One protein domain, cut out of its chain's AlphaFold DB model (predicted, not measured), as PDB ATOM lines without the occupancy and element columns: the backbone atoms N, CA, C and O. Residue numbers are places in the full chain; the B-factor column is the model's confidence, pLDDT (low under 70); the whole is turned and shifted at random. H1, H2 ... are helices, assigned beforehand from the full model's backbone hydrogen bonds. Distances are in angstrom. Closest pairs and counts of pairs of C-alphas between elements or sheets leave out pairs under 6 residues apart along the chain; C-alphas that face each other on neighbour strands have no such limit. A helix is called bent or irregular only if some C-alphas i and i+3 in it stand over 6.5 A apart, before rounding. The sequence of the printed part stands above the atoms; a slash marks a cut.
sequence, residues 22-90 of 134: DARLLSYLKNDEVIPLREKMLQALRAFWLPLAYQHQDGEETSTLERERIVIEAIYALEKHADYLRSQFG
ATOM      1  N   ASP A  22     -31.459  -9.173  51.651       92.56
ATOM      2  CA  ASP A  22     -32.422  -8.419  50.844       92.56
ATOM      3  C   ASP A  22     -31.876  -7.052  50.413       92.56
ATOM      4  O   ASP A  22     -32.113  -6.624  49.285       92.56
ATOM      5  N   ALA A  23     -31.105  -6.367  51.269       92.94
ATOM      6  CA  ALA A  23     -30.448  -5.114  50.896       92.94
ATOM      7  C   ALA A  23     -29.458  -5.339  49.750       92.94
ATOM      8  O   ALA A  23     -29.470  -4.592  48.772       92.94
ATOM      9  N   ARG A  24     -28.651  -6.405  49.833       93.69
ATOM     10  CA  ARG A  24     -27.712  -6.781  48.764       93.69
ATOM     11  C   ARG A  24     -28.444  -7.144  47.473       93.69
ATOM     12  O   ARG A  24     -28.033  -6.687  46.410       93.69
ATOM     13  N   LEU A  25     -29.538  -7.901  47.565       92.19
ATOM     14  CA  LEU A  25     -30.380  -8.258  46.422       92.19
ATOM     15  C   LEU A  25     -30.945  -7.010  45.734       92.19
ATOM     16  O   LEU A  25     -30.811  -6.861  44.523       92.19
ATOM     17  N   LEU A  26     -31.553  -6.097  46.493       90.69
ATOM     18  CA  LEU A  26     -32.126  -4.875  45.931       90.69
ATOM     19  C   LEU A  26     -31.064  -3.983  45.287       90.69
ATOM     20  O   LEU A  26     -31.321  -3.420  44.226       90.69
ATOM     21  N   SER A  27     -29.884  -3.861  45.900       90.56
ATOM     22  CA  SER A  27     -28.756  -3.144  45.301       90.56
ATOM     23  C   SER A  27     -28.305  -3.797  43.994       90.56
ATOM     24  O   SER A  27     -28.169  -3.103  42.992       90.56
ATOM     25  N   TYR A  28     -28.152  -5.125  43.966       90.81
ATOM     26  CA  TYR A  28     -27.801  -5.861  42.748       90.81
ATOM     27  C   TYR A  28     -28.827  -5.647  41.628       90.81
ATOM     28  O   TYR A  28     -28.463  -5.334  40.498       90.81
ATOM     29  N   LEU A  29     -30.122  -5.763  41.937       90.25
ATOM     30  CA  LEU A  29     -31.176  -5.609  40.935       90.25
ATOM     31  C   LEU A  29     -31.276  -4.179  40.386       90.25
ATOM     32  O   LEU A  29     -31.666  -4.020  39.232       90.25
ATOM     33  N   LYS A  30     -30.937  -3.163  41.191       88.00
ATOM     34  CA  LYS A  30     -30.945  -1.746  40.792       88.00
ATOM     35  C   LYS A  30     -29.749  -1.330  39.941       88.00
ATOM     36  O   LYS A  30     -29.886  -0.391  39.170       88.00
ATOM     37  N   ASN A  31     -28.607  -1.994  40.098       88.00
ATOM     38  CA  ASN A  31     -27.348  -1.603  39.457       88.00
ATOM     39  C   ASN A  31     -27.180  -2.144  38.026       88.00
ATOM     40  O   ASN A  31     -26.106  -2.024  37.451       88.00
ATOM     41  N   ASP A  32     -28.208  -2.773  37.463       80.25
ATOM     42  CA  ASP A  32     -28.181  -3.273  36.092       80.25
ATOM     43  C   ASP A  32     -28.863  -2.273  35.165       80.25
ATOM     44  O   ASP A  32     -30.038  -1.942  35.344       80.25
ATOM     45  N   GLU A  33     -28.110  -1.796  34.182       78.06
ATOM     46  CA  GLU A  33     -28.549  -0.775  33.233       78.06
ATOM     47  C   GLU A  33     -29.331  -1.362  32.051       78.06
ATOM     48  O   GLU A  33     -30.029  -0.629  31.351       78.06
ATOM     49  N   VAL A  34     -29.247  -2.678  31.825       85.44
ATOM     50  CA  VAL A  34     -29.821  -3.331  30.640       85.44
ATOM     51  C   VAL A  34     -31.293  -3.662  30.854       85.44
ATOM     52  O   VAL A  34     -32.117  -3.451  29.963       85.44
ATOM     53  N   ILE A  35     -31.640  -4.184  32.034       85.00
ATOM     54  CA  ILE A  35     -33.013  -4.590  32.354       85.00
ATOM     55  C   ILE A  35     -33.509  -3.794  33.564       85.00
ATOM     56  O   ILE A  35     -32.985  -3.977  34.667       85.00
ATOM     57  N   PRO A  36     -34.572  -2.980  33.414       88.38
ATOM     58  CA  PRO A  36     -35.142  -2.237  34.527       88.38
ATOM     59  C   PRO A  36     -35.547  -3.154  35.688       88.38
ATOM     60  O   PRO A  36     -36.151  -4.207  35.473       88.38
ATOM     61  N   LEU A  37     -35.313  -2.707  36.930       88.12
ATOM     62  CA  LEU A  37     -35.683  -3.427  38.162       88.12
ATOM     63  C   LEU A  37     -37.099  -4.022  38.102       88.12
ATOM     64  O   LEU A  37     -37.309  -5.182  38.452       88.12
ATOM     65  N   ARG A  38     -38.071  -3.221  37.647       87.50
ATOM     66  CA  ARG A  38     -39.472  -3.640  37.541       87.50
ATOM     67  C   ARG A  38     -39.635  -4.844  36.618       87.50
ATOM     68  O   ARG A  38     -40.375  -5.755  36.965       87.50
ATOM     69  N   GLU A  39     -38.947  -4.863  35.481       89.62
ATOM     70  CA  GLU A  39     -39.062  -5.964  34.525       89.62
ATOM     71  C   GLU A  39     -38.423  -7.239  35.075       89.62
ATOM     72  O   GLU A  39     -39.036  -8.298  34.996       89.62
ATOM     73  N   LYS A  40     -37.272  -7.140  35.754       89.88
ATOM     74  CA  LYS A  40     -36.665  -8.290  36.448       89.88
ATOM     75  C   LYS A  40     -37.614  -8.912  37.471       89.88
ATOM     76  O   LYS A  40     -37.779 -10.129  37.526       89.88
ATOM     77  N   MET A  41     -38.256  -8.066  38.280       90.62
ATOM     78  CA  MET A  41     -39.232  -8.520  39.270       90.62
ATOM     79  C   MET A  41     -40.455  -9.149  38.596       90.62
ATOM     80  O   MET A  41     -40.906 -10.205  39.029       90.62
ATOM     81  N   LEU A  42     -40.972  -8.539  37.526       91.19
ATOM     82  CA  LEU A  42     -42.113  -9.077  36.784       91.19
ATOM     83  C   LEU A  42     -41.792 -10.407  36.105       91.19
ATOM     84  O   LEU A  42     -42.630 -11.298  36.136       91.19
ATOM     85  N   GLN A  43     -40.599 -10.583  35.539       92.19
ATOM     86  CA  GLN A  43     -40.170 -11.859  34.960       92.19
ATOM     87  C   GLN A  43     -40.161 -12.977  36.007       92.19
ATOM     88  O   GLN A  43     -40.714 -14.046  35.754       92.19
ATOM     89  N   ALA A  44     -39.621 -12.710  37.200       93.06
ATOM     90  CA  ALA A  44     -39.687 -13.659  38.308       93.06
ATOM     91  C   ALA A  44     -41.144 -13.947  38.701       93.06
ATOM     92  O   ALA A  44     -41.556 -15.102  38.759       93.06
ATOM     93  N   LEU A  45     -41.960 -12.906  38.897       93.56
ATOM     94  CA  LEU A  45     -43.367 -13.082  39.254       93.56
ATOM     95  C   LEU A  45     -44.132 -13.917  38.214       93.56
ATOM     96  O   LEU A  45     -44.911 -14.796  38.583       93.56
ATOM     97  N   ARG A  46     -43.880 -13.681  36.921       94.75
ATOM     98  CA  ARG A  46     -44.503 -14.431  35.827       94.75
ATOM     99  C   ARG A  46     -44.098 -15.901  35.853       94.75
ATOM    100  O   ARG A  46     -44.971 -16.759  35.811       94.75
ATOM    101  N   ALA A  47     -42.806 -16.184  35.990       95.25
ATOM    102  CA  ALA A  47     -42.295 -17.551  36.003       95.25
ATOM    103  C   ALA A  47     -42.838 -18.383  37.181       95.25
ATOM    104  O   ALA A  47     -43.095 -19.572  37.029       95.25
ATOM    105  N   PHE A  48     -43.048 -17.769  38.349       94.81
ATOM    106  CA  PHE A  48     -43.492 -18.487  39.549       94.81
ATOM    107  C   PHE A  48     -45.018 -18.526  39.740       94.81
ATOM    108  O   PHE A  48     -45.532 -19.533  40.225       94.81
ATOM    109  N   TRP A  49     -45.751 -17.459  39.393       94.44
ATOM    110  CA  TRP A  49     -47.171 -17.326  39.763       94.44
ATOM    111  C   TRP A  49     -48.140 -17.167  38.590       94.44
ATOM    112  O   TRP A  49     -49.325 -17.433  38.785       94.44
ATOM    113  N   LEU A  50     -47.694 -16.790  37.384       92.69
ATOM    114  CA  LEU A  50     -48.616 -16.608  36.252       92.69
ATOM    115  C   LEU A  50     -49.367 -17.898  35.884       92.69
ATOM    116  O   LEU A  50     -50.590 -17.833  35.787       92.69
ATOM    117  N   PRO A  51     -48.720 -19.077  35.770       92.69
ATOM    118  CA  PRO A  51     -49.443 -20.310  35.450       92.69
ATOM    119  C   PRO A  51     -50.518 -20.645  36.485       92.69
ATOM    120  O   PRO A  51     -51.604 -21.107  36.144       92.69
ATOM    121  N   LEU A  52     -50.234 -20.363  37.760       91.38
ATOM    122  CA  LEU A  52     -51.171 -20.589  38.855       91.38
ATOM    123  C   LEU A  52     -52.349 -19.613  38.790       91.38
ATOM    124  O   LEU A  52     -53.476 -20.021  39.054       91.38
ATOM    125  N   ALA A  53     -52.121 -18.354  38.412       89.81
ATOM    126  CA  ALA A  53     -53.196 -17.381  38.230       89.81
ATOM    127  C   ALA A  53     -54.191 -17.838  37.147       89.81
ATOM    128  O   ALA A  53     -55.393 -17.879  37.404       89.81
ATOM    129  N   TYR A  54     -53.686 -18.309  36.000       86.88
ATOM    130  CA  TYR A  54     -54.511 -18.853  34.911       86.88
ATOM    131  C   TYR A  54     -55.215 -20.173  35.260       86.88
ATOM    132  O   TYR A  54     -56.210 -20.527  34.629       86.88
ATOM    133  N   GLN A  55     -54.728 -20.910  36.263       83.75
ATOM    134  CA  GLN A  55     -55.408 -22.101  36.773       83.75
ATOM    135  C   GLN A  55     -56.621 -21.756  37.655       83.75
ATOM    136  O   GLN A  55     -57.563 -22.541  37.700       83.75
ATOM    137  N   HIS A  56     -56.599 -20.619  38.361       76.81
ATOM    138  CA  HIS A  56     -57.614 -20.251  39.362       76.81
ATOM    139  C   HIS A  56     -58.648 -19.225  38.867       76.81
ATOM    140  O   HIS A  56     -59.606 -18.943  39.584       76.81
ATOM    141  N   GLN A  57     -58.473 -18.640  37.678       70.31
ATOM    142  CA  GLN A  57     -59.493 -17.780  37.078       70.31
ATOM    143  C   GLN A  57     -60.602 -18.620  36.437       70.31
ATOM    144  O   GLN A  57     -60.548 -18.991  35.263       70.31
ATOM    145  N   ASP A  58     -61.644 -18.874  37.224       55.28
ATOM    146  CA  ASP A  58     -62.939 -19.296  36.708       55.28
ATOM    147  C   ASP A  58     -63.587 -18.100  35.983       55.28
ATOM    148  O   ASP A  58     -63.890 -17.080  36.603       55.28
ATOM    149  N   GLY A  59     -63.778 -18.202  34.664       56.12
ATOM    150  CA  GLY A  59     -64.595 -17.253  33.890       56.12
ATOM    151  C   GLY A  59     -63.893 -16.431  32.804       56.12
ATOM    152  O   GLY A  59     -64.575 -15.668  32.125       56.12
ATOM    153  N   GLU A  60     -62.582 -16.581  32.588       61.16
ATOM    154  CA  GLU A  60     -61.909 -16.005  31.412       61.16
ATOM    155  C   GLU A  60     -61.770 -17.061  30.301       61.16
ATOM    156  O   GLU A  60     -61.278 -18.170  30.542       61.16
ATOM    157  N   GLU A  61     -62.189 -16.715  29.075       66.94
ATOM    158  CA  GLU A  61     -62.087 -17.538  27.853       66.94
ATOM    159  C   GLU A  61     -60.629 -17.701  27.372       66.94
ATOM    160  O   GLU A  61     -60.321 -17.634  26.185       66.94
ATOM    161  N   THR A  62     -59.676 -17.900  28.282       72.12
ATOM    162  CA  THR A  62     -58.319 -18.283  27.895       72.12
ATOM    163  C   THR A  62     -58.350 -19.712  27.371       72.12
ATOM    164  O   THR A  62     -58.630 -20.648  28.129       72.12
ATOM    165  N   SER A  63     -58.031 -19.874  26.086       81.62
ATOM    166  CA  SER A  63     -57.949 -21.173  25.417       81.62
ATOM    167  C   SER A  63     -57.014 -22.127  26.163       81.62
ATOM    168  O   SER A  63     -55.961 -21.724  26.663       81.62
ATOM    169  N   THR A  64     -57.354 -23.417  26.187       82.81
ATOM    170  CA  THR A  64     -56.511 -24.475  26.767       82.81
ATOM    171  C   THR A  64     -55.076 -24.417  26.237       82.81
ATOM    172  O   THR A  64     -54.132 -24.518  27.014       82.81
ATOM    173  N   LEU A  65     -54.903 -24.149  24.937       85.50
ATOM    174  CA  LEU A  65     -53.585 -24.036  24.300       85.50
ATOM    175  C   LEU A  65     -52.759 -22.865  24.845       85.50
ATOM    176  O   LEU A  65     -51.537 -22.946  24.936       85.50
ATOM    177  N   GLU A  66     -53.410 -21.756  25.187       87.44
ATOM    178  CA  GLU A  66     -52.735 -20.582  25.734       87.44
ATOM    179  C   GLU A  66     -52.298 -20.835  27.180       87.44
ATOM    180  O   GLU A  66     -51.156 -20.541  27.539       87.44
ATOM    181  N   ARG A  67     -53.143 -21.499  27.977       87.50
ATOM    182  CA  ARG A  67     -52.786 -21.934  29.337       87.50
ATOM    183  C   ARG A  67     -51.593 -22.894  29.326       87.50
ATOM    184  O   ARG A  67     -50.664 -22.721  30.111       87.50
ATOM    185  N   GLU A  68     -51.587 -23.870  28.418       90.81
ATOM    186  CA  GLU A  68     -50.466 -24.804  28.254       90.81
ATOM    187  C   GLU A  68     -49.164 -24.083  27.892       90.81
ATOM    188  O   GLU A  68     -48.122 -24.354  28.491       90.81
ATOM    189  N   ARG A  69     -49.217 -23.124  26.960       92.56
ATOM    190  CA  ARG A  69     -48.047 -22.313  26.592       92.56
ATOM    191  C   ARG A  69     -47.494 -21.541  27.783       92.56
ATOM    192  O   ARG A  69     -46.294 -21.611  28.027       92.56
ATOM    193  N   ILE A  70     -48.355 -20.886  28.562       93.12
ATOM    194  CA  ILE A  70     -47.953 -20.136  29.762       93.12
ATOM    195  C   ILE A  70     -47.237 -21.048  30.765       93.12
ATOM    196  O   ILE A  70     -46.206 -20.670  31.325       93.12
ATOM    197  N   VAL A  71     -47.752 -22.263  30.978       94.00
ATOM    198  CA  VAL A  71     -47.118 -23.256  31.860       94.00
ATOM    199  C   VAL A  71     -45.740 -23.654  31.327       94.00
ATOM    200  O   VAL A  71     -44.769 -23.646  32.086       94.00
ATOM    201  N   ILE A  72     -45.636 -23.979  30.036       95.50
ATOM    202  CA  ILE A  72     -44.376 -24.402  29.404       95.50
ATOM    203  C   ILE A  72     -43.327 -23.289  29.480       95.50
ATOM    204  O   ILE A  72     -42.189 -23.546  29.875       95.50
ATOM    205  N   GLU A  73     -43.699 -22.055  29.144       95.69
ATOM    206  CA  GLU A  73     -42.801 -20.898  29.188       95.69
ATOM    207  C   GLU A  73     -42.301 -20.619  30.607       95.69
ATOM    208  O   GLU A  73     -41.109 -20.373  30.808       95.69
ATOM    209  N   ALA A  74     -43.184 -20.712  31.601       96.19
ATOM    210  CA  ALA A  74     -42.824 -20.529  32.999       96.19
ATOM    211  C   ALA A  74     -41.849 -21.608  33.491       96.19
ATOM    212  O   ALA A  74     -40.816 -21.275  34.075       96.19
ATOM    213  N   ILE A  75     -42.124 -22.888  33.208       96.00
ATOM    214  CA  ILE A  75     -41.222 -23.998  33.557       96.00
ATOM    215  C   ILE A  75     -39.862 -23.793  32.893       96.00
ATOM    216  O   ILE A  75     -38.835 -23.836  33.571       96.00
ATOM    217  N   TYR A  76     -39.852 -23.502  31.593       95.69
ATOM    218  CA  TYR A  76     -38.621 -23.279  30.845       95.69
ATOM    219  C   TYR A  76     -37.792 -22.125  31.429       95.69
ATOM    220  O   TYR A  76     -36.580 -22.260  31.613       95.69
ATOM    221  N   ALA A  77     -38.429 -21.003  31.777       95.25
ATOM    222  CA  ALA A  77     -37.755 -19.870  32.405       95.25
ATOM    223  C   ALA A  77     -37.128 -20.248  33.760       95.25
ATOM    224  O   ALA A  77     -35.979 -19.886  34.030       95.25
ATOM    225  N   LEU A  78     -37.847 -21.008  34.592       95.88
ATOM    226  CA  LEU A  78     -37.347 -21.481  35.885       95.88
ATOM    227  C   LEU A  78     -36.173 -22.452  35.730       95.88
ATOM    228  O   LEU A  78     -35.172 -22.320  36.436       95.88
ATOM    229  N   GLU A  79     -36.262 -23.396  34.794       94.81
ATOM    230  CA  GLU A  79     -35.188 -24.353  34.509       94.81
ATOM    231  C   GLU A  79     -33.925 -23.641  34.021       94.81
ATOM    232  O   GLU A  79     -32.838 -23.870  34.558       94.81
ATOM    233  N   LYS A  80     -34.065 -22.702  33.078       94.38
ATOM    234  CA  LYS A  80     -32.937 -21.897  32.591       94.38
ATOM    235  C   LYS A  80     -32.321 -21.038  33.679       94.38
ATOM    236  O   LYS A  80     -31.098 -20.918  33.733       94.38
ATOM    237  N   HIS A  81     -33.134 -20.468  34.563       94.50
ATOM    238  CA  HIS A  81     -32.604 -19.707  35.684       94.50
ATOM    239  C   HIS A  81     -31.860 -20.604  36.684       94.50
ATOM    240  O   HIS A  81     -30.784 -20.237  37.156       94.50
ATOM    241  N   ALA A  82     -32.370 -21.806  36.959       94.56
ATOM    242  CA  ALA A  82     -31.677 -22.780  37.798       94.56
ATOM    243  C   ALA A  82     -30.323 -23.190  37.194       94.56
ATOM    244  O   ALA A  82     -29.323 -23.238  37.912       94.56
ATOM    245  N   ASP A  83     -30.268 -23.439  35.885       94.19
ATOM    246  CA  ASP A  83     -29.021 -23.744  35.173       94.19
ATOM    247  C   ASP A  83     -28.038 -22.571  35.191       94.19
ATOM    248  O   ASP A  83     -26.843 -22.772  35.415       94.19
ATOM    249  N   TYR A  84     -28.532 -21.343  35.027       93.94
ATOM    250  CA  TYR A  84     -27.716 -20.139  35.153       93.94
ATOM    251  C   TYR A  84     -27.074 -20.039  36.540       93.94
ATOM    252  O   TYR A  84     -25.860 -19.877  36.637       93.94
ATOM    253  N   LEU A  85     -27.853 -20.208  37.615       95.19
ATOM    254  CA  LEU A  85     -27.319 -20.187  38.980       95.19
ATOM    255  C   LEU A  85     -26.276 -21.290  39.181       95.19
ATOM    256  O   LEU A  85     -25.200 -21.028  39.714       95.19
ATOM    257  N   ARG A  86     -26.541 -22.509  38.700       94.31
ATOM    258  CA  ARG A  86     -25.556 -23.599  38.760       94.31
ATOM    259  C   ARG A  86     -24.249 -23.217  38.077       94.31
ATOM    260  O   ARG A  86     -23.190 -23.390  38.671       94.31
ATOM    261  N   SER A  87     -24.329 -22.655  36.874       95.50
ATOM    262  CA  SER A  87     -23.159 -22.202  36.122       95.50
ATOM    263  C   SER A  87     -22.390 -21.099  36.854       95.50
ATOM    264  O   SER A  87     -21.170 -21.194  36.954       95.50
ATOM    265  N   GLN A  88     -23.079 -20.100  37.412       95.69
ATOM    266  CA  GLN A  88     -22.441 -18.997  38.141       95.69
ATOM    267  C   GLN A  88     -21.730 -19.454  39.420       95.69
ATOM    268  O   GLN A  88     -20.707 -18.885  39.790       95.69
ATOM    269  N   PHE A  89     -22.251 -20.487  40.087       95.69
ATOM    270  CA  PHE A  89     -21.703 -20.995  41.346       95.69
ATOM    271  C   PHE A  89     -20.893 -22.293  41.198       95.69
ATOM    272  O   PHE A  89     -20.516 -22.888  42.205       95.69
ATOM    273  N   GLY A  90     -20.625 -22.752  39.969       94.56
ATOM    274  CA  GLY A  90     -19.866 -23.985  39.716       94.56
ATOM    275  C   GLY A  90     -20.530 -25.253  40.269       94.56
ATOM    276  O   GLY A  90     -19.839 -26.201  40.641       94.56
TER     277      GLY A  90
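Overview. This is residues 22 to 90 of the 134 residues of an uncharacterized protein of Cyanobacteria bacterium UBA11162 (UniProt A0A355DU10). An open helical hairpin, in which the second half of kinked H2, residues 46 to 55, packs on residues 67 to 78 of long H3 while the far end of H3, residues 82 to 88, sticks out, has short H1 making a corner at H2's start. The printed part has 69 residues, with H1, H2 and H3 in that order and no named strand; its class is all helix. It is loose, with a radius of gyration of the C-alphas of 15.0 A, and elongated, spanning 41 by 25 by 21 A.

Arrangement. Start at H1, residues 22 to 30, which only just touches H2, residues 37 to 56, with 3 pairs of C-alphas within 8 A; the closest C-alphas, Lys 30 and Leu 37, are 5.7 A apart. Their lines are about perpendicular, at 73 degrees. H2 has a kink of 52 degrees near residue 48 and is irregular: C-alphas 48 and 51 are 7.5 A apart. With residues 46 to 55 alone it touches residues 67 to 78 of H3, residues 64 to 88; the closest C-alphas, Ala 47 and Ala 74, are 4.3 A apart. This hairpin runs opposite ways at a steep tilt of 43 degrees. H1 and H3 are apart. Every O i to N i+4 pair is within hydrogen-bond range in H1 and H3, and 14 of 16 in H2.

Along the chain. Find C-alpha 22 at (-32.422, -8.419, 50.844), where H1 begins its 12.2 A. H2 covers 27.7 A from C-alpha 37. H3 runs 36.3 A to C-alpha 88 at (-22.441, -18.997, 38.141).

Size, cuts and confidence. The C-alphas farthest apart, Gly 59 and Gly 90, are 45.6 A apart. Residues 56 to 61 and 82 to 90 stand free. The printed part has no cut, and both links are short. The model's pLDDT is under 70 at residues 58 to 61.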